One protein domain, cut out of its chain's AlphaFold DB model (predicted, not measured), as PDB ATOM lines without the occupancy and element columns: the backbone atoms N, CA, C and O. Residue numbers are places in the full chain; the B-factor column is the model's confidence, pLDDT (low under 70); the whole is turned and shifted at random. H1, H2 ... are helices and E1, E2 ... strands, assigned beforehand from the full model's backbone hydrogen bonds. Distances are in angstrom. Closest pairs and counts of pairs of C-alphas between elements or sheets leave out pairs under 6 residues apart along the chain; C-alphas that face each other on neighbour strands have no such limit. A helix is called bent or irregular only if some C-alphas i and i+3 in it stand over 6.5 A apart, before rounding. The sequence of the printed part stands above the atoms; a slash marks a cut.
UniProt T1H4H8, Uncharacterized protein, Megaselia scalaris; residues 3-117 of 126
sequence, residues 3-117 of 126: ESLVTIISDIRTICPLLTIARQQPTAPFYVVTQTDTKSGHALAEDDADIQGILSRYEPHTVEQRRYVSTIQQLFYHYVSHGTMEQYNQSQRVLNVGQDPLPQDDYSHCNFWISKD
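This is residues 3 to 117 of the 126 residues of an uncharacterized protein of Megaselia scalaris (UniProt T1H4H8). A small three-stranded sheet lies in the middle of a flat domain, between two pairs of helices: on one side the bent H1, with H4 packed on both its arms, and on the other side H3 with the short H2. A long loop, residues 34 to 48, leads from E1 to H2. The printed part has 115 residues with four named helices and three named strands, in the order H1 E1 H2 H3 E2 E3 H4; the class is mostly helix. The sheet is mixed, in the order E1 E2 E3. The whole is compact, with a radius of gyration of the C-alphas of 14.4 A and spans of 40 by 37 by 18 A.

H1, residues 3 to 24, begins with C-alpha 3 at (-19.872, 21.672, 15.095). By its hydrogen bonds it was assigned as one helix, but it is bent: C-alphas 13 and 16 are 7.1 A apart. Its arms are H1a, residues 3 to 13, 15.2 A long, and H1b, residues 16 to 24, 12.6 A long. E1 is residues 30 to 33, 10.3 A, and H2 is residues 49 to 54, 8.7 A. H3, residues 63 to 82, runs 28.1 A from C-alpha 63 at (-0.991, 16.868, 0.993). E2 is residues 94 to 97, 9.5 A, and E3 is residues 101 to 104, 9.7 A. H4, residues 108 to 115, 10.8 A, ends with C-alpha 115 at (-18.424, 41.454, 25.582).

In the sheet, E1 and E2 are parallel at 28 degrees, with N 32 and O 95 within hydrogen-bond range at 2.8 A. E2 and E3 form an antiparallel hairpin at 151 degrees, with N 104 and O 94 at 2.7 A. E1, H2 H3 and E2 make a strand-helix-strand unit, two parallel neighbour strands with helices between them in the chain; its crossover is left-handed. H1b only grazes the sheet, with residues 18 to 23; the closest C-alphas of H1b and E1 are those of Ala 22 and Phe 30, 6.5 A apart. H3 only grazes the sheet too, with residues 68 to 75; its closest C-alphas to E3 are Thr 71 and Pro 101, 7.1 A. H2 touches residues 68 to 76 of H3 at a steep tilt of 58 degrees, closest at the C-alphas of Gly 53 and Val 69, 4.9 A. H4 touches H1b about perpendicular, at 87 degrees, with the C-alphas of Cys 16 and Cys 110 closest at 5.1 A. H4 also touches H1a, at Asp 11 and Cys 110, whose C-alphas are 6.8 A apart. H3 and H4 are apart. In H1a, H1b, H2, H3 and H4 every O i to N i+4 pair is within hydrogen-bond range.

The two C-alphas farthest apart are those of His 61 and Asp 117, 40.7 A. The printed part has no cut. The links E1 to H2 and H3 to E2 are long. Mean pLDDT of the printed part is 88.9; residues 38 to 42 are under 70.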
ATOM      1  N   GLU A   3     -21.084  20.859  15.276       84.00
ATOM      2  CA  GLU A   3     -19.872  21.672  15.095       84.00
ATOM      3  C   GLU A   3     -19.990  23.048  15.759       84.00
ATOM      4  O   GLU A   3     -19.150  23.412  16.567       84.00
ATOM      5  N   SER A   4     -21.098  23.765  15.534       86.38
ATOM      6  CA  SER A   4     -21.339  25.069  16.168       86.38
ATOM      7  C   SER A   4     -21.356  25.001  17.699       86.38
ATOM      8  O   SER A   4     -20.901  25.932  18.351       86.38
ATOM      9  N   LEU A   5     -21.873  23.914  18.284       90.50
ATOM     10  CA  LEU A   5     -21.866  23.725  19.735       90.50
ATOM     11  C   LEU A   5     -20.446  23.435  20.237       90.50
ATOM     12  O   LEU A   5     -20.042  24.008  21.243       90.50
ATOM     13  N   VAL A   6     -19.685  22.599  19.524       89.88
ATOM     14  CA  VAL A   6     -18.277  22.315  19.845       89.88
ATOM     15  C   VAL A   6     -17.437  23.589  19.765       89.88
ATOM     16  O   VAL A   6     -16.676  23.858  20.688       89.88
ATOM     17  N   THR A   7     -17.631  24.423  18.738       89.88
ATOM     18  CA  THR A   7     -16.973  25.733  18.627       89.88
ATOM     19  C   THR A   7     -17.315  26.629  19.815       89.88
ATOM     20  O   THR A   7     -16.407  27.153  20.443       89.88
ATOM     21  N   ILE A   8     -18.597  26.750  20.191       93.25
ATOM     22  CA  ILE A   8     -19.010  27.555  21.355       93.25
ATOM     23  C   ILE A   8     -18.336  27.056  22.640       93.25
ATOM     24  O   ILE A   8     -17.844  27.855  23.435       93.25
ATOM     25  N   ILE A   9     -18.316  25.737  22.861       92.69
ATOM     26  CA  ILE A   9     -17.699  25.142  24.051       92.69
ATOM     27  C   ILE A   9     -16.186  25.393  24.053       92.69
ATOM     28  O   ILE A   9     -15.660  25.826  25.078       92.69
ATOM     29  N   SER A  10     -15.512  25.165  22.923       92.19
ATOM     30  CA  SER A  10     -14.067  25.370  22.760       92.19
ATOM     31  C   SER A  10     -13.672  26.836  22.964       92.19
ATOM     32  O   SER A  10     -12.747  27.128  23.726       92.19
ATOM     33  N   ASP A  11     -14.431  27.768  22.381       94.19
ATOM     34  CA  ASP A  11     -14.230  29.206  22.550       94.19
ATOM     35  C   ASP A  11     -14.297  29.603  24.030       94.19
ATOM     36  O   ASP A  11     -13.377  30.224  24.563       94.19
ATOM     37  N   ILE A  12     -15.397  29.241  24.700       95.31
ATOM     38  CA  ILE A  12     -15.683  29.684  26.068       95.31
ATOM     39  C   ILE A  12     -14.729  29.039  27.072       95.31
ATOM     40  O   ILE A  12     -14.275  29.717  27.997       95.31
ATOM     41  N   ARG A  13     -14.446  27.739  26.929       94.25
ATOM     42  CA  ARG A  13     -13.657  27.002  27.920       94.25
ATOM     43  C   ARG A  13     -12.157  27.139  27.713       94.25
ATOM     44  O   ARG A  13     -11.462  27.333  28.705       94.25
ATOM     45  N   THR A  14     -11.686  27.137  26.468       92.75
ATOM     46  CA  THR A  14     -10.258  26.969  26.170       92.75
ATOM     47  C   THR A  14      -9.673  28.170  25.435       92.75
ATOM     48  O   THR A  14      -8.814  28.862  25.985       92.75
ATOM     49  N   ILE A  15     -10.151  28.468  24.222       94.19
ATOM     50  CA  ILE A  15      -9.491  29.437  23.329       94.19
ATOM     51  C   ILE A  15      -9.498  30.842  23.939       94.19
ATOM     52  O   ILE A  15      -8.451  31.477  24.052       94.19
ATOM     53  N   CYS A  16     -10.658  31.342  24.367       95.56
ATOM     54  CA  CYS A  16     -10.775  32.719  24.844       95.56
ATOM     55  C   CYS A  16     -10.145  32.970  26.216       95.56
ATOM     56  O   CYS A  16      -9.538  34.033  26.394       95.56
ATOM     57  N   PRO A  17     -10.220  32.036  27.178       95.25
ATOM     58  CA  PRO A  17      -9.439  32.134  28.407       95.25
ATOM     59  C   PRO A  17      -7.930  32.189  28.143       95.25
ATOM     60  O   PRO A  17      -7.267  33.099  28.644       95.25
ATOM     61  N   LEU A  18      -7.393  31.300  27.300       94.00
ATOM     62  CA  LEU A  18      -5.965  31.298  26.968       94.00
ATOM     63  C   LEU A  18      -5.552  32.557  26.194       94.00
ATOM     64  O   LEU A  18      -4.529  33.161  26.513       94.00
ATOM     65  N   LEU A  19      -6.372  33.027  25.248       93.25
ATOM     66  CA  LEU A  19      -6.113  34.278  24.532       93.25
ATOM     67  C   LEU A  19      -6.143  35.490  25.473       93.25
ATOM     68  O   LEU A  19      -5.368  36.430  25.298       93.25
ATOM     69  N   THR A  20      -7.002  35.486  26.496       92.50
ATOM     70  CA  THR A  20      -7.030  36.549  27.514       92.50
ATOM     71  C   THR A  20      -5.717  36.599  28.292       92.50
ATOM     72  O   THR A  20      -5.194  37.688  28.521       92.50
ATOM     73  N   ILE A  21      -5.151  35.440  28.637       91.50
ATOM     74  CA  ILE A  21      -3.831  35.341  29.274       91.50
ATOM     75  C   ILE A  21      -2.735  35.811  28.306       91.50
ATOM     76  O   ILE A  21      -1.916  36.651  28.674       91.50
ATOM     77  N   ALA A  22      -2.757  35.358  27.050       90.88
ATOM     78  CA  ALA A  22      -1.783  35.769  26.038       90.88
ATOM     79  C   ALA A  22      -1.799  37.291  25.797       90.88
ATOM     80  O   ALA A  22      -0.752  37.919  25.679       90.88
ATOM     81  N   ARG A  23      -2.975  37.934  25.824       89.44
ATOM     82  CA  ARG A  23      -3.103  39.401  25.720       89.44
ATOM     83  C   ARG A  23      -2.434  40.156  26.875       89.44
ATOM     84  O   ARG A  23      -2.059  41.310  26.687       89.44
ATOM     85  N   GLN A  24      -2.276  39.534  28.044       90.75
ATOM     86  CA  GLN A  24      -1.554  40.113  29.186       90.75
ATOM     87  C   GLN A  24      -0.031  39.951  29.064       90.75
ATOM     88  O   GLN A  24       0.711  40.598  29.801       90.75
ATOM     89  N   GLN A  25       0.440  39.125  28.125       89.06
ATOM     90  CA  GLN A  25       1.852  38.888  27.835       89.06
ATOM     91  C   GLN A  25       2.146  39.223  26.363       89.06
ATOM     92  O   GLN A  25       2.196  38.327  25.526       89.06
ATOM     93  N   PRO A  26       2.388  40.503  26.011       80.12
ATOM     94  CA  PRO A  26       2.514  40.953  24.616       80.12
ATOM     95  C   PRO A  26       3.691  40.372  23.820       80.12
ATOM     96  O   PRO A  26       3.860  40.717  22.655       80.12
ATOM     97  N   THR A  27       4.551  39.575  24.450       82.81
ATOM     98  CA  THR A  27       5.661  38.859  23.810       82.81
ATOM     99  C   THR A  27       5.350  37.382  23.587       82.81
ATOM    100  O   THR A  27       6.145  36.693  22.957       82.81
ATOM    101  N   ALA A  28       4.238  36.876  24.128       84.94
ATOM    102  CA  ALA A  28       3.830  35.493  23.972       84.94
ATOM    103  C   ALA A  28       3.116  35.318  22.618       84.94
ATOM    104  O   ALA A  28       2.087  35.966  22.385       84.94
ATOM    105  N   PRO A  29       3.630  34.465  21.715       86.00
ATOM    106  CA  PRO A  29       2.882  34.074  20.530       86.00
ATOM    107  C   PRO A  29       1.676  33.221  20.937       86.00
ATOM    108  O   PRO A  29       1.758  32.410  21.859       86.00
ATOM    109  N   PHE A  30       0.558  33.399  20.238       91.69
ATOM    110  CA  PHE A  30      -0.649  32.601  20.429       91.69
ATOM    111  C   PHE A  30      -1.059  31.984  19.097       91.69
ATOM    112  O   PHE A  30      -1.138  32.692  18.093       91.69
ATOM    113  N   TYR A  31      -1.335  30.685  19.078       92.81
ATOM    114  CA  TYR A  31      -1.814  29.998  17.884       92.81
ATOM    115  C   TYR A  31      -3.083  29.200  18.175       92.81
ATOM    116  O   TYR A  31      -3.345  28.816  19.312       92.81
ATOM    117  N   VAL A  32      -3.870  28.969  17.129       93.56
ATOM    118  CA  VAL A  32      -5.077  28.144  17.148       93.56
ATOM    119  C   VAL A  32      -4.958  27.131  16.023       93.56
ATOM    120  O   VAL A  32      -4.798  27.506  14.861       93.56
ATOM    121  N   VAL A  33      -5.037  25.845  16.350       93.50
ATOM    122  CA  VAL A  33      -5.030  24.779  15.347       93.50
ATOM    123  C   VAL A  33      -6.376  24.754  14.634       93.50
ATOM    124  O   VAL A  33      -7.429  24.675  15.261       93.50
ATOM    125  N   THR A  34      -6.342  24.811  13.306       91.31
ATOM    126  CA  THR A  34      -7.530  24.697  12.447       91.31
ATOM    127  C   THR A  34      -7.445  23.500  11.504       91.31
ATOM    128  O   THR A  34      -8.331  23.316  10.672       91.31
ATOM    129  N   GLN A  35      -6.376  22.700  11.585       90.06
ATOM    130  CA  GLN A  35      -6.248  21.478  10.803       90.06
ATOM    131  C   GLN A  35      -7.266  20.441  11.282       90.06
ATOM    132  O   GLN A  35      -7.213  19.980  12.417       90.06
ATOM    133  N   THR A  36      -8.163  20.037  10.389       86.00
ATOM    134  CA  THR A  36      -9.158  18.999  10.664       86.00
ATOM    135  C   THR A  36      -8.607  17.620  10.311       86.00
ATOM    136  O   THR A  36      -7.854  17.480   9.335       86.00
ATOM    137  N   ASP A  37      -9.019  16.587  11.045       74.19
ATOM    138  CA  ASP A  37      -8.848  15.213  10.574       74.19
ATOM    139  C   ASP A  37      -9.994  14.849   9.619       74.19
ATOM    140  O   ASP A  37     -11.164  15.109   9.874       74.19
ATOM    141  N   THR A  38      -9.651  14.265   8.474       66.38
ATOM    142  CA  THR A  38     -10.630  13.782   7.495       66.38
ATOM    143  C   THR A  38     -11.142  12.378   7.830       66.38
ATOM    144  O   THR A  38     -12.174  11.972   7.295       66.38
ATOM    145  N   LYS A  39     -10.473  11.639   8.731       65.69
ATOM    146  CA  LYS A  39     -10.876  10.286   9.154       65.69
ATOM    147  C   LYS A  39     -12.047  10.269  10.138       65.69
ATOM    148  O   LYS A  39     -12.834   9.325  10.109       65.69
ATOM    149  N   SER A  40     -12.185  11.287  10.985       61.03
ATOM    150  CA  SER A  40     -13.176  11.321  12.073       61.03
ATOM    151  C   SER A  40     -14.613  11.609  11.606       61.03
ATOM    152  O   SER A  40     -15.546  11.578  12.405       61.03
ATOM    153  N   GLY A  41     -14.825  11.857  10.305       63.00
ATOM    154  CA  GLY A  41     -16.151  12.104   9.725       63.00
ATOM    155  C   GLY A  41     -16.751  13.473  10.078       63.00
ATOM    156  O   GLY A  41     -17.895  13.753   9.710       63.00
ATOM    157  N   HIS A  42     -15.989  14.332  10.758       65.62
ATOM    158  CA  HIS A  42     -16.371  15.687  11.148       65.62
ATOM    159  C   HIS A  42     -15.262  16.669  10.759       65.62
ATOM    160  O   HIS A  42     -14.085  16.356  10.891       65.62
ATOM    161  N   ALA A  43     -15.618  17.871  10.303       73.19
ATOM    162  CA  ALA A  43     -14.646  18.895   9.913       73.19
ATOM    163  C   ALA A  43     -14.129  19.678  11.137       73.19
ATOM    164  O   ALA A  43     -14.161  20.908  11.160       73.19
ATOM    165  N   LEU A  44     -13.697  18.963  12.180       79.50
ATOM    166  CA  LEU A  44     -13.221  19.540  13.437       79.50
ATOM    167  C   LEU A  44     -11.744  19.200  13.655       79.50
ATOM    168  O   LEU A  44     -11.289  18.108  13.314       79.50
ATOM    169  N   ALA A  45     -10.999  20.158  14.200       79.31
ATOM    170  CA  ALA A  45      -9.666  19.900  14.725       79.31
ATOM    171  C   ALA A  45      -9.797  19.126  16.042       79.31
ATOM    172  O   ALA A  45     -10.625  19.483  16.885       79.31
ATOM    173  N   GLU A  46      -9.009  18.064  16.190       83.94
ATOM    174  CA  GLU A  46      -8.912  17.318  17.447       83.94
ATOM    175  C   GLU A  46      -8.096  18.118  18.467       83.94
ATOM    176  O   GLU A  46      -7.254  18.942  18.101       83.94
ATOM    177  N   ASP A  47      -8.377  17.904  19.750       83.88
ATOM    178  CA  ASP A  47      -7.792  18.656  20.859       83.88
ATOM    179  C   ASP A  47      -6.293  18.389  21.061       83.88
ATOM    180  O   ASP A  47      -5.613  19.224  21.651       83.88
ATOM    181  N   ASP A  48      -5.768  17.276  20.539       89.94
ATOM    182  CA  ASP A  48      -4.351  16.903  20.606       89.94
ATOM    183  C   ASP A  48      -3.637  16.910  19.238       89.94
ATOM    184  O   ASP A  48      -2.487  16.470  19.128       89.94
ATOM    185  N   ALA A  49      -4.281  17.416  18.181       90.56
ATOM    186  CA  ALA A  49      -3.756  17.346  16.815       90.56
ATOM    187  C   ALA A  49      -2.388  18.037  16.645       90.56
ATOM    188  O   ALA A  49      -1.578  17.629  15.804       90.56
ATOM    189  N   ASP A  50      -2.107  19.095  17.408       93.19
ATOM    190  CA  ASP A  50      -0.795  19.756  17.462       93.19
ATOM    191  C   ASP A  50       0.257  18.886  18.137       93.19
ATOM    192  O   ASP A  50       1.336  18.701  17.578       93.19
ATOM    193  N   ILE A  51      -0.056  18.299  19.289       94.62
ATOM    194  CA  ILE A  51       0.828  17.397  20.025       94.62
ATOM    195  C   ILE A  51       1.199  16.209  19.136       94.62
ATOM    196  O   ILE A  51       2.381  15.877  19.003       94.62
ATOM    197  N   GLN A  52       0.214  15.595  18.476       94.19
ATOM    198  CA  GLN A  52       0.454  14.496  17.545       94.19
ATOM    199  C   GLN A  52       1.335  14.949  16.369       94.19
ATOM    200  O   GLN A  52       2.257  14.229  15.979       94.19
ATOM    201  N   GLY A  53       1.104  16.146  15.818       94.00
ATOM    202  CA  GLY A  53       1.909  16.709  14.729       94.00
ATOM    203  C   GLY A  53       3.364  16.966  15.136       94.00
ATOM    204  O   GLY A  53       4.295  16.493  14.480       94.00
ATOM    205  N   ILE A  54       3.570  17.648  16.264       96.06
ATOM    206  CA  ILE A  54       4.889  17.982  16.822       96.06
ATOM    207  C   ILE A  54       5.687  16.708  17.119       96.06
ATOM    208  O   ILE A  54       6.859  16.602  16.746       96.06
ATOM    209  N   LEU A  55       5.046  15.710  17.735       95.88
ATOM    210  CA  LEU A  55       5.681  14.453  18.140       95.88
ATOM    211  C   LEU A  55       5.751  13.401  17.023       95.88
ATOM    212  O   LEU A  55       6.126  12.259  17.294       95.88
ATOM    213  N   SER A  56       5.419  13.760  15.778       91.50
ATOM    214  CA  SER A  56       5.443  12.850  14.618       91.50
ATOM    215  C   SER A  56       4.560  11.604  14.781       91.50
ATOM    216  O   SER A  56       4.889  10.525  14.289       91.50
ATOM    217  N   ARG A  57       3.442  11.741  15.493       92.31
ATOM    218  CA  ARG A  57       2.428  10.695  15.687       92.31
ATOM    219  C   ARG A  57       1.164  10.922  14.856       92.31
ATOM    220  O   ARG A  57       0.393   9.989  14.664       92.31
ATOM    221  N   TYR A  58       0.975  12.135  14.342       89.81
ATOM    222  CA  TYR A  58      -0.067  12.449  13.372       89.81
ATOM    223  C   TYR A  58       0.205  11.692  12.067       89.81
ATOM    224  O   TYR A  58       1.296  11.808  11.508       89.81
ATOM    225  N   GLU A  59      -0.770  10.930  11.571       89.94
ATOM    226  CA  GLU A  59      -0.666  10.176  10.318       89.94
ATOM    227  C   GLU A  59      -1.321  10.978   9.176       89.94
ATOM    228  O   GLU A  59      -2.546  11.026   9.086       89.94
ATOM    229  N   PRO A  60      -0.552  11.654   8.300       90.00
ATOM    230  CA  PRO A  60      -1.140  12.493   7.265       90.00
ATOM    231  C   PRO A  60      -1.549  11.685   6.023       90.00
ATOM    232  O   PRO A  60      -0.731  11.021   5.379       90.00
ATOM    233  N   HIS A  61      -2.807  11.826   5.617       89.75
ATOM    234  CA  HIS A  61      -3.405  11.177   4.445       89.75
ATOM    235  C   HIS A  61      -3.480  12.082   3.220       89.75
ATOM    236  O   HIS A  61      -3.453  11.586   2.093       89.75
ATOM    237  N   THR A  62      -3.533  13.398   3.423       90.75
ATOM    238  CA  THR A  62      -3.586  14.381   2.335       90.75
ATOM    239  C   THR A  62      -2.308  15.217   2.255       90.75
ATOM    240  O   THR A  62      -1.456  15.190   3.150       90.75
ATOM    241  N   VAL A  63      -2.137  15.959   1.157       92.94
ATOM    242  CA  VAL A  63      -0.991  16.868   0.993       92.94
ATOM    243  C   VAL A  63      -1.064  18.004   2.015       92.94
ATOM    244  O   VAL A  63      -0.048  18.372   2.597       92.94
ATOM    245  N   GLU A  64      -2.264  18.504   2.275       91.44
ATOM    246  CA  GLU A  64      -2.565  19.563   3.240       91.44
ATOM    247  C   GLU A  64      -2.184  19.121   4.657       91.44
ATOM    248  O   GLU A  64      -1.485  19.838   5.367       91.44
ATOM    249  N   GLN A  65      -2.530  17.885   5.026       92.12
ATOM    250  CA  GLN A  65      -2.152  17.290   6.307       92.12
ATOM    251  C   GLN A  65      -0.628  17.125   6.460       92.12
ATOM    252  O   GLN A  65      -0.081  17.381   7.530       92.12
ATOM    253  N   ARG A  66       0.095  16.748   5.393       93.88
ATOM    254  CA  ARG A  66       1.574  16.689   5.427       93.88
ATOM    255  C   ARG A  66       2.197  18.070   5.613       93.88
ATOM    256  O   ARG A  66       3.203  18.197   6.317       93.88
ATOM    257  N   ARG A  67       1.612  19.095   4.983       94.88
ATOM    258  CA  ARG A  67       2.041  20.490   5.150       94.88
ATOM    259  C   ARG A  67       1.804  20.967   6.571       94.88
ATOM    260  O   ARG A  67       2.742  21.478   7.160       94.88
ATOM    261  N   TYR A  68       0.637  20.685   7.148       94.69
ATOM    262  CA  TYR A  68       0.364  20.974   8.556       94.69
ATOM    263  C   TYR A  68       1.431  20.382   9.486       94.69
ATOM    264  O   TYR A  68       2.007  21.119  10.281       94.69
ATOM    265  N   VAL A  69       1.753  19.085   9.352       95.50
ATOM    266  CA  VAL A  69       2.786  18.435  10.184       95.50
ATOM    267  C   VAL A  69       4.133  19.146  10.045       95.50
ATOM    268  O   VAL A  69       4.776  19.448  11.046       95.50
ATOM    269  N   SER A  70       4.539  19.469   8.816       95.62
ATOM    270  CA  SER A  70       5.795  20.194   8.571       95.62
ATOM    271  C   SER A  70       5.769  21.595   9.194       95.62
ATOM    272  O   SER A  70       6.724  21.994   9.858       95.62
ATOM    273  N   THR A  71       4.658  22.316   9.034       94.81
ATOM    274  CA  THR A  71       4.436  23.663   9.564       94.81
ATOM    275  C   THR A  71       4.486  23.679  11.090       94.81
ATOM    276  O   THR A  71       5.250  24.454  11.663       94.81
ATOM    277  N   ILE A  72       3.714  22.827  11.774       95.69
ATOM    278  CA  ILE A  72       3.656  22.840  13.243       95.69
ATOM    279  C   ILE A  72       4.993  22.413  13.860       95.69
ATOM    280  O   ILE A  72       5.426  22.990  14.857       95.69
ATOM    281  N   GLN A  73       5.701  21.472  13.226       96.12
ATOM    282  CA  GLN A  73       7.052  21.093  13.630       96.12
ATOM    283  C   GLN A  73       8.035  22.250  13.451       96.12
ATOM    284  O   GLN A  73       8.777  22.559  14.382       96.12
ATOM    285  N   GLN A  74       8.030  22.918  12.294       94.31
ATOM    286  CA  GLN A  74       8.891  24.076  12.056       94.31
ATOM    287  C   GLN A  74       8.630  25.180  13.085       94.31
ATOM    288  O   GLN A  74       9.582  25.668  13.692       94.31
ATOM    289  N   LEU A  75       7.363  25.531  13.333       93.75
ATOM    290  CA  LEU A  75       6.984  26.540  14.326       93.75
ATOM    291  C   LEU A  75       7.494  26.174  15.725       93.75
ATOM    292  O   LEU A  75       8.157  26.988  16.373       93.75
ATOM    293  N   PHE A  76       7.229  24.946  16.178       94.62
ATOM    294  CA  PHE A  76       7.629  24.484  17.504       94.62
ATOM    295  C   PHE A  76       9.153  24.455  17.665       94.62
ATOM    296  O   PHE A  76       9.694  25.069  18.586       94.62
ATOM    297  N   TYR A  77       9.869  23.782  16.758       95.19
ATOM    298  CA  TYR A  77      11.321  23.632  16.870       95.19
ATOM    299  C   TYR A  77      12.060  24.956  16.681       95.19
ATOM    300  O   TYR A  77      13.065  25.191  17.358       95.19
ATOM    301  N   HIS A  78      11.557  25.848  15.823       93.94
ATOM    302  CA  HIS A  78      12.106  27.193  15.704       93.94
ATOM    303  C   HIS A  78      11.951  27.966  17.017       93.94
ATOM    304  O   HIS A  78      12.929  28.541  17.494       93.94
ATOM    305  N   TYR A  79      10.766  27.946  17.632       92.56
ATOM    306  CA  TYR A  79      10.525  28.634  18.900       92.56
ATOM    307  C   TYR A  79      11.371  28.080  20.043       92.56
ATOM    308  O   TYR A  79      11.972  28.853  20.782       92.56
ATOM    309  N   VAL A  80      11.494  26.755  20.156       94.62
ATOM    310  CA  VAL A  80      12.376  26.124  21.150       94.62
ATOM    311  C   VAL A  80      13.834  26.542  20.951       94.62
ATOM    312  O   VAL A  80      14.546  26.763  21.928       94.62
ATOM    313  N   SER A  81      14.278  26.678  19.700       95.50
ATOM    314  CA  SER A  81      15.673  26.998  19.381       95.50
ATOM    315  C   SER A  81      16.003  28.490  19.512       95.50
ATOM    316  O   SER A  81      17.123  28.832  19.882       95.50
ATOM    317  N   HIS A  82      15.052  29.380  19.212       92.56
ATOM    318  CA  HIS A  82      15.315  30.819  19.058       92.56
ATOM    319  C   HIS A  82      14.511  31.714  20.009       92.56
ATOM    320  O   HIS A  82      14.783  32.908  20.100       92.56
ATOM    321  N   GLY A  83      13.508  31.173  20.706       88.69
ATOM    322  CA  GLY A  83      12.592  31.939  21.559       88.69
ATOM    323  C   GLY A  83      11.632  32.850  20.787       88.69
ATOM    324  O   GLY A  83      10.980  33.703  21.385       88.69
ATOM    325  N   THR A  84      11.549  32.700  19.463       86.88
ATOM    326  CA  THR A  84      10.708  33.516  18.583       86.88
ATOM    327  C   THR A  84       9.900  32.638  17.639       86.88
ATOM    328  O   THR A  84      10.305  31.530  17.282       86.88
ATOM    329  N   MET A  85       8.734  33.133  17.237       83.19
ATOM    330  CA  MET A  85       7.897  32.485  16.235       83.19
ATOM    331  C   MET A  85       7.986  33.286  14.941       83.19
ATOM    332  O   MET A  85       7.736  34.495  14.943       83.19
ATOM    333  N   GLU A  86       8.377  32.633  13.846       73.69
ATOM    334  CA  GLU A  86       8.357  33.262  12.526       73.69
ATOM    335  C   GLU A  86       6.929  33.750  12.226       73.69
ATOM    336  O   GLU A  86       5.957  33.112  12.623       73.69
ATOM    337  N   GLN A  87       6.796  34.903  11.564       70.69
ATOM    338  CA  GLN A  87       5.510  35.560  11.256       70.69
ATOM    339  C   GLN A  87       4.745  36.154  12.455       70.69
ATOM    340  O   GLN A  87       3.715  36.795  12.244       70.69
ATOM    341  N   TYR A  88       5.245  36.029  13.690       73.69
ATOM    342  CA  TYR A  88       4.652  36.742  14.820       73.69
ATOM    343  C   TYR A  88       4.885  38.250  14.699       73.69
ATOM    344  O   TYR A  88       6.015  38.737  14.639       73.69
ATOM    345  N   ASN A  89       3.788  38.996  14.723       77.19
ATOM    346  CA  ASN A  89       3.770  40.445  14.808       77.19
ATOM    347  C   ASN A  89       2.827  40.822  15.953       77.19
ATOM    348  O   ASN A  89       1.740  40.266  16.060       77.19
ATOM    349  N   GLN A  90       3.189  41.802  16.783       74.31
ATOM    350  CA  GLN A  90       2.309  42.291  17.854       74.31
ATOM    351  C   GLN A  90       0.937  42.760  17.340       74.31
ATOM    352  O   GLN A  90      -0.056  42.678  18.062       74.31
ATOM    353  N   SER A  91       0.881  43.232  16.091       78.00
ATOM    354  CA  SER A  91      -0.366  43.627  15.426       78.00
ATOM    355  C   SER A  91      -1.196  42.424  14.963       78.00
ATOM    356  O   SER A  91      -2.406  42.550  14.851       78.00
ATOM    357  N   GLN A  92      -0.559  41.267  14.737       82.56
ATOM    358  CA  GLN A  92      -1.167  40.011  14.287       82.56
ATOM    359  C   GLN A  92      -0.844  38.890  15.278       82.56
ATOM    360  O   GLN A  92      -0.043  37.989  15.019       82.56
ATOM    361  N   ARG A  93      -1.414  39.017  16.477       82.12
ATOM    362  CA  ARG A  93      -0.997  38.242  17.654       82.12
ATOM    363  C   ARG A  93      -1.470  36.785  17.650       82.12
ATOM    364  O   ARG A  93      -1.003  36.014  18.485       82.12
ATOM    365  N   VAL A  94      -2.434  36.446  16.792       90.62
ATOM    366  CA  VAL A  94      -3.043  35.113  16.702       90.62
ATOM    367  C   VAL A  94      -2.605  34.456  15.401       90.62
ATOM    368  O   VAL A  94      -2.749  35.044  14.335       90.62
ATOM    369  N   LEU A  95      -2.104  33.229  15.474       92.12
ATOM    370  CA  LEU A  95      -1.733  32.435  14.310       92.12
ATOM    371  C   LEU A  95      -2.721  31.284  14.125       92.12
ATOM    372  O   LEU A  95      -2.757  30.365  14.939       92.12
ATOM    373  N   ASN A  96      -3.510  31.295  13.056       92.94
ATOM    374  CA  ASN A  96      -4.325  30.130  12.716       92.94
ATOM    375  C   ASN A  96      -3.449  29.121  11.972       92.94
ATOM    376  O   ASN A  96      -2.891  29.449  10.926       92.94
ATOM    377  N   VAL A  97      -3.315  27.909  12.506       93.19
ATOM    378  CA  VAL A  97      -2.426  26.872  11.972       93.19
ATOM    379  C   VAL A  97      -3.263  25.733  11.396       93.19
ATOM    380  O   VAL A  97      -3.742  24.857  12.115       93.19
ATOM    381  N   GLY A  98      -3.452  25.770  10.078       90.81
ATOM    382  CA  GLY A  98      -3.962  24.654   9.279       90.81
ATOM    383  C   GLY A  98      -2.824  24.054   8.460       90.81
ATOM    384  O   GLY A  98      -1.729  23.857   8.967       90.81
ATOM    385  N   GLN A  99      -3.023  23.862   7.157       90.19
ATOM    386  CA  GLN A  99      -1.922  23.495   6.252       90.19
ATOM    387  C   GLN A  99      -0.733  24.479   6.305       90.19
ATOM    388  O   GLN A  99       0.421  24.066   6.216       90.19
ATOM    389  N   ASP A 100      -1.037  25.765   6.486       88.69
ATOM    390  CA  ASP A 100      -0.106  26.884   6.498       88.69
ATOM    391  C   ASP A 100      -0.455  27.797   7.689       88.69
ATOM    392  O   ASP A 100      -1.627  27.863   8.088       88.69
ATOM    393  N   PRO A 101       0.530  28.507   8.262       90.38
ATOM    394  CA  PRO A 101       0.289  29.473   9.321       90.38
ATOM    395  C   PRO A 101      -0.279  30.774   8.738       90.38
ATOM    396  O   PRO A 101       0.300  31.374   7.832       90.38
ATOM    397  N   LEU A 102      -1.433  31.209   9.248       91.50
ATOM    398  CA  LEU A 102      -2.132  32.413   8.799       91.50
ATOM    399  C   LEU A 102      -2.247  33.428   9.944       91.50
ATOM    400  O   LEU A 102      -3.050  33.213  10.861       91.50
ATOM    401  N   PRO A 103      -1.489  34.539   9.909       90.69
ATOM    402  CA  PRO A 103      -1.535  35.552  10.956       90.69
ATOM    403  C   PRO A 103      -2.874  36.296  10.938       90.69
ATOM    404  O   PRO A 103      -3.392  36.658   9.881       90.69
ATOM    405  N   GLN A 104      -3.428  36.523  12.123       89.88
ATOM    406  CA  GLN A 104      -4.685  37.218  12.367       89.88
ATOM    407  C   GLN A 104      -4.462  38.340  13.380       89.88
ATOM    408  O   GLN A 104      -3.734  38.172  14.364       89.88
ATOM    409  N   ASP A 105      -5.141  39.467  13.174       87.00
ATOM    410  CA  ASP A 105      -5.109  40.602  14.106       87.00
ATOM    411  C   ASP A 105      -5.600  40.190  15.504       87.00
ATOM    412  O   ASP A 105      -5.070  40.608  16.545       87.00
ATOM    413  N   ASP A 106      -6.637  39.347  15.524       86.75
ATOM    414  CA  ASP A 106      -7.303  38.877  16.729       86.75
ATOM    415  C   ASP A 106      -8.210  37.660  16.459       86.75
ATOM    416  O   ASP A 106      -8.367  37.224  15.319       86.75
ATOM    417  N   TYR A 107      -8.869  37.151  17.506       90.81
ATOM    418  CA  TYR A 107      -9.896  36.111  17.417       90.81
ATOM    419  C   TYR A 107     -11.291  36.682  17.727       90.81
ATOM    420  O   TYR A 107     -11.665  36.896  18.885       90.81
ATOM    421  N   SER A 108     -12.078  36.954  16.681       91.50
ATOM    422  CA  SER A 108     -13.350  37.694  16.773       91.50
ATOM    423  C   SER A 108     -14.384  37.042  17.697       91.50
ATOM    424  O   SER A 108     -15.115  37.757  18.390       91.50
ATOM    425  N   HIS A 109     -14.412  35.709  17.781       93.50
ATOM    426  CA  HIS A 109     -15.312  34.998  18.689       93.50
ATOM    427  C   HIS A 109     -15.048  35.374  20.151       93.50
ATOM    428  O   HIS A 109     -15.983  35.591  20.918       93.50
ATOM    429  N   CYS A 110     -13.784  35.551  20.540       94.50
ATOM    430  CA  CYS A 110     -13.453  35.931  21.907       94.50
ATOM    431  C   CYS A 110     -13.911  37.341  22.240       94.50
ATOM    432  O   CYS A 110     -14.405  37.574  23.340       94.50
ATOM    433  N   ASN A 111     -13.846  38.263  21.280       92.88
ATOM    434  CA  ASN A 111     -14.387  39.607  21.469       92.88
ATOM    435  C   ASN A 111     -15.898  39.559  21.737       92.88
ATOM    436  O   ASN A 111     -16.386  40.257  22.628       92.88
ATOM    437  N   PHE A 112     -16.626  38.674  21.049       95.38
ATOM    438  CA  PHE A 112     -18.040  38.439  21.321       95.38
ATOM    439  C   PHE A 112     -18.272  37.870  22.731       95.38
ATOM    440  O   PHE A 112     -18.993  38.491  23.514       95.38
ATOM    441  N   TRP A 113     -17.640  36.750  23.098       96.19
ATOM    442  CA  TRP A 113     -17.878  36.086  24.391       96.19
ATOM    443  C   TRP A 113     -17.466  36.928  25.603       96.19
ATOM    444  O   TRP A 113     -18.162  36.917  26.621       96.19
ATOM    445  N   ILE A 114     -16.384  37.703  25.479       93.81
ATOM    446  CA  ILE A 114     -15.933  38.649  26.510       93.81
ATOM    447  C   ILE A 114     -16.940  39.797  26.650       93.81
ATOM    448  O   ILE A 114     -17.346  40.126  27.761       93.81
ATOM    449  N   SER A 115     -17.425  40.368  25.538       95.62
ATOM    450  CA  SER A 115     -18.424  41.454  25.582       95.62
ATOM    451  C   SER A 115     -19.752  41.045  26.234       95.62
ATOM    452  O   SER A 115     -20.527  41.901  26.661       95.62
ATOM    453  N   LYS A 116     -20.029  39.737  26.295       96.31
ATOM    454  CA  LYS A 116     -21.231  39.151  26.900       96.31
ATOM    455  C   LYS A 116     -21.002  38.601  28.308       96.31
ATOM    456  O   LYS A 116     -21.924  38.004  28.853       96.31
ATOM    457  N   ASP A 117     -19.812  38.791  28.879       93.88
ATOM    458  CA  ASP A 117     -19.432  38.291  30.208       93.88
ATOM    459  C   ASP A 117     -19.572  36.759  30.360       93.88
ATOM    460  O   ASP A 117     -19.781  36.225  31.450       93.88
TER     461      ASP A 117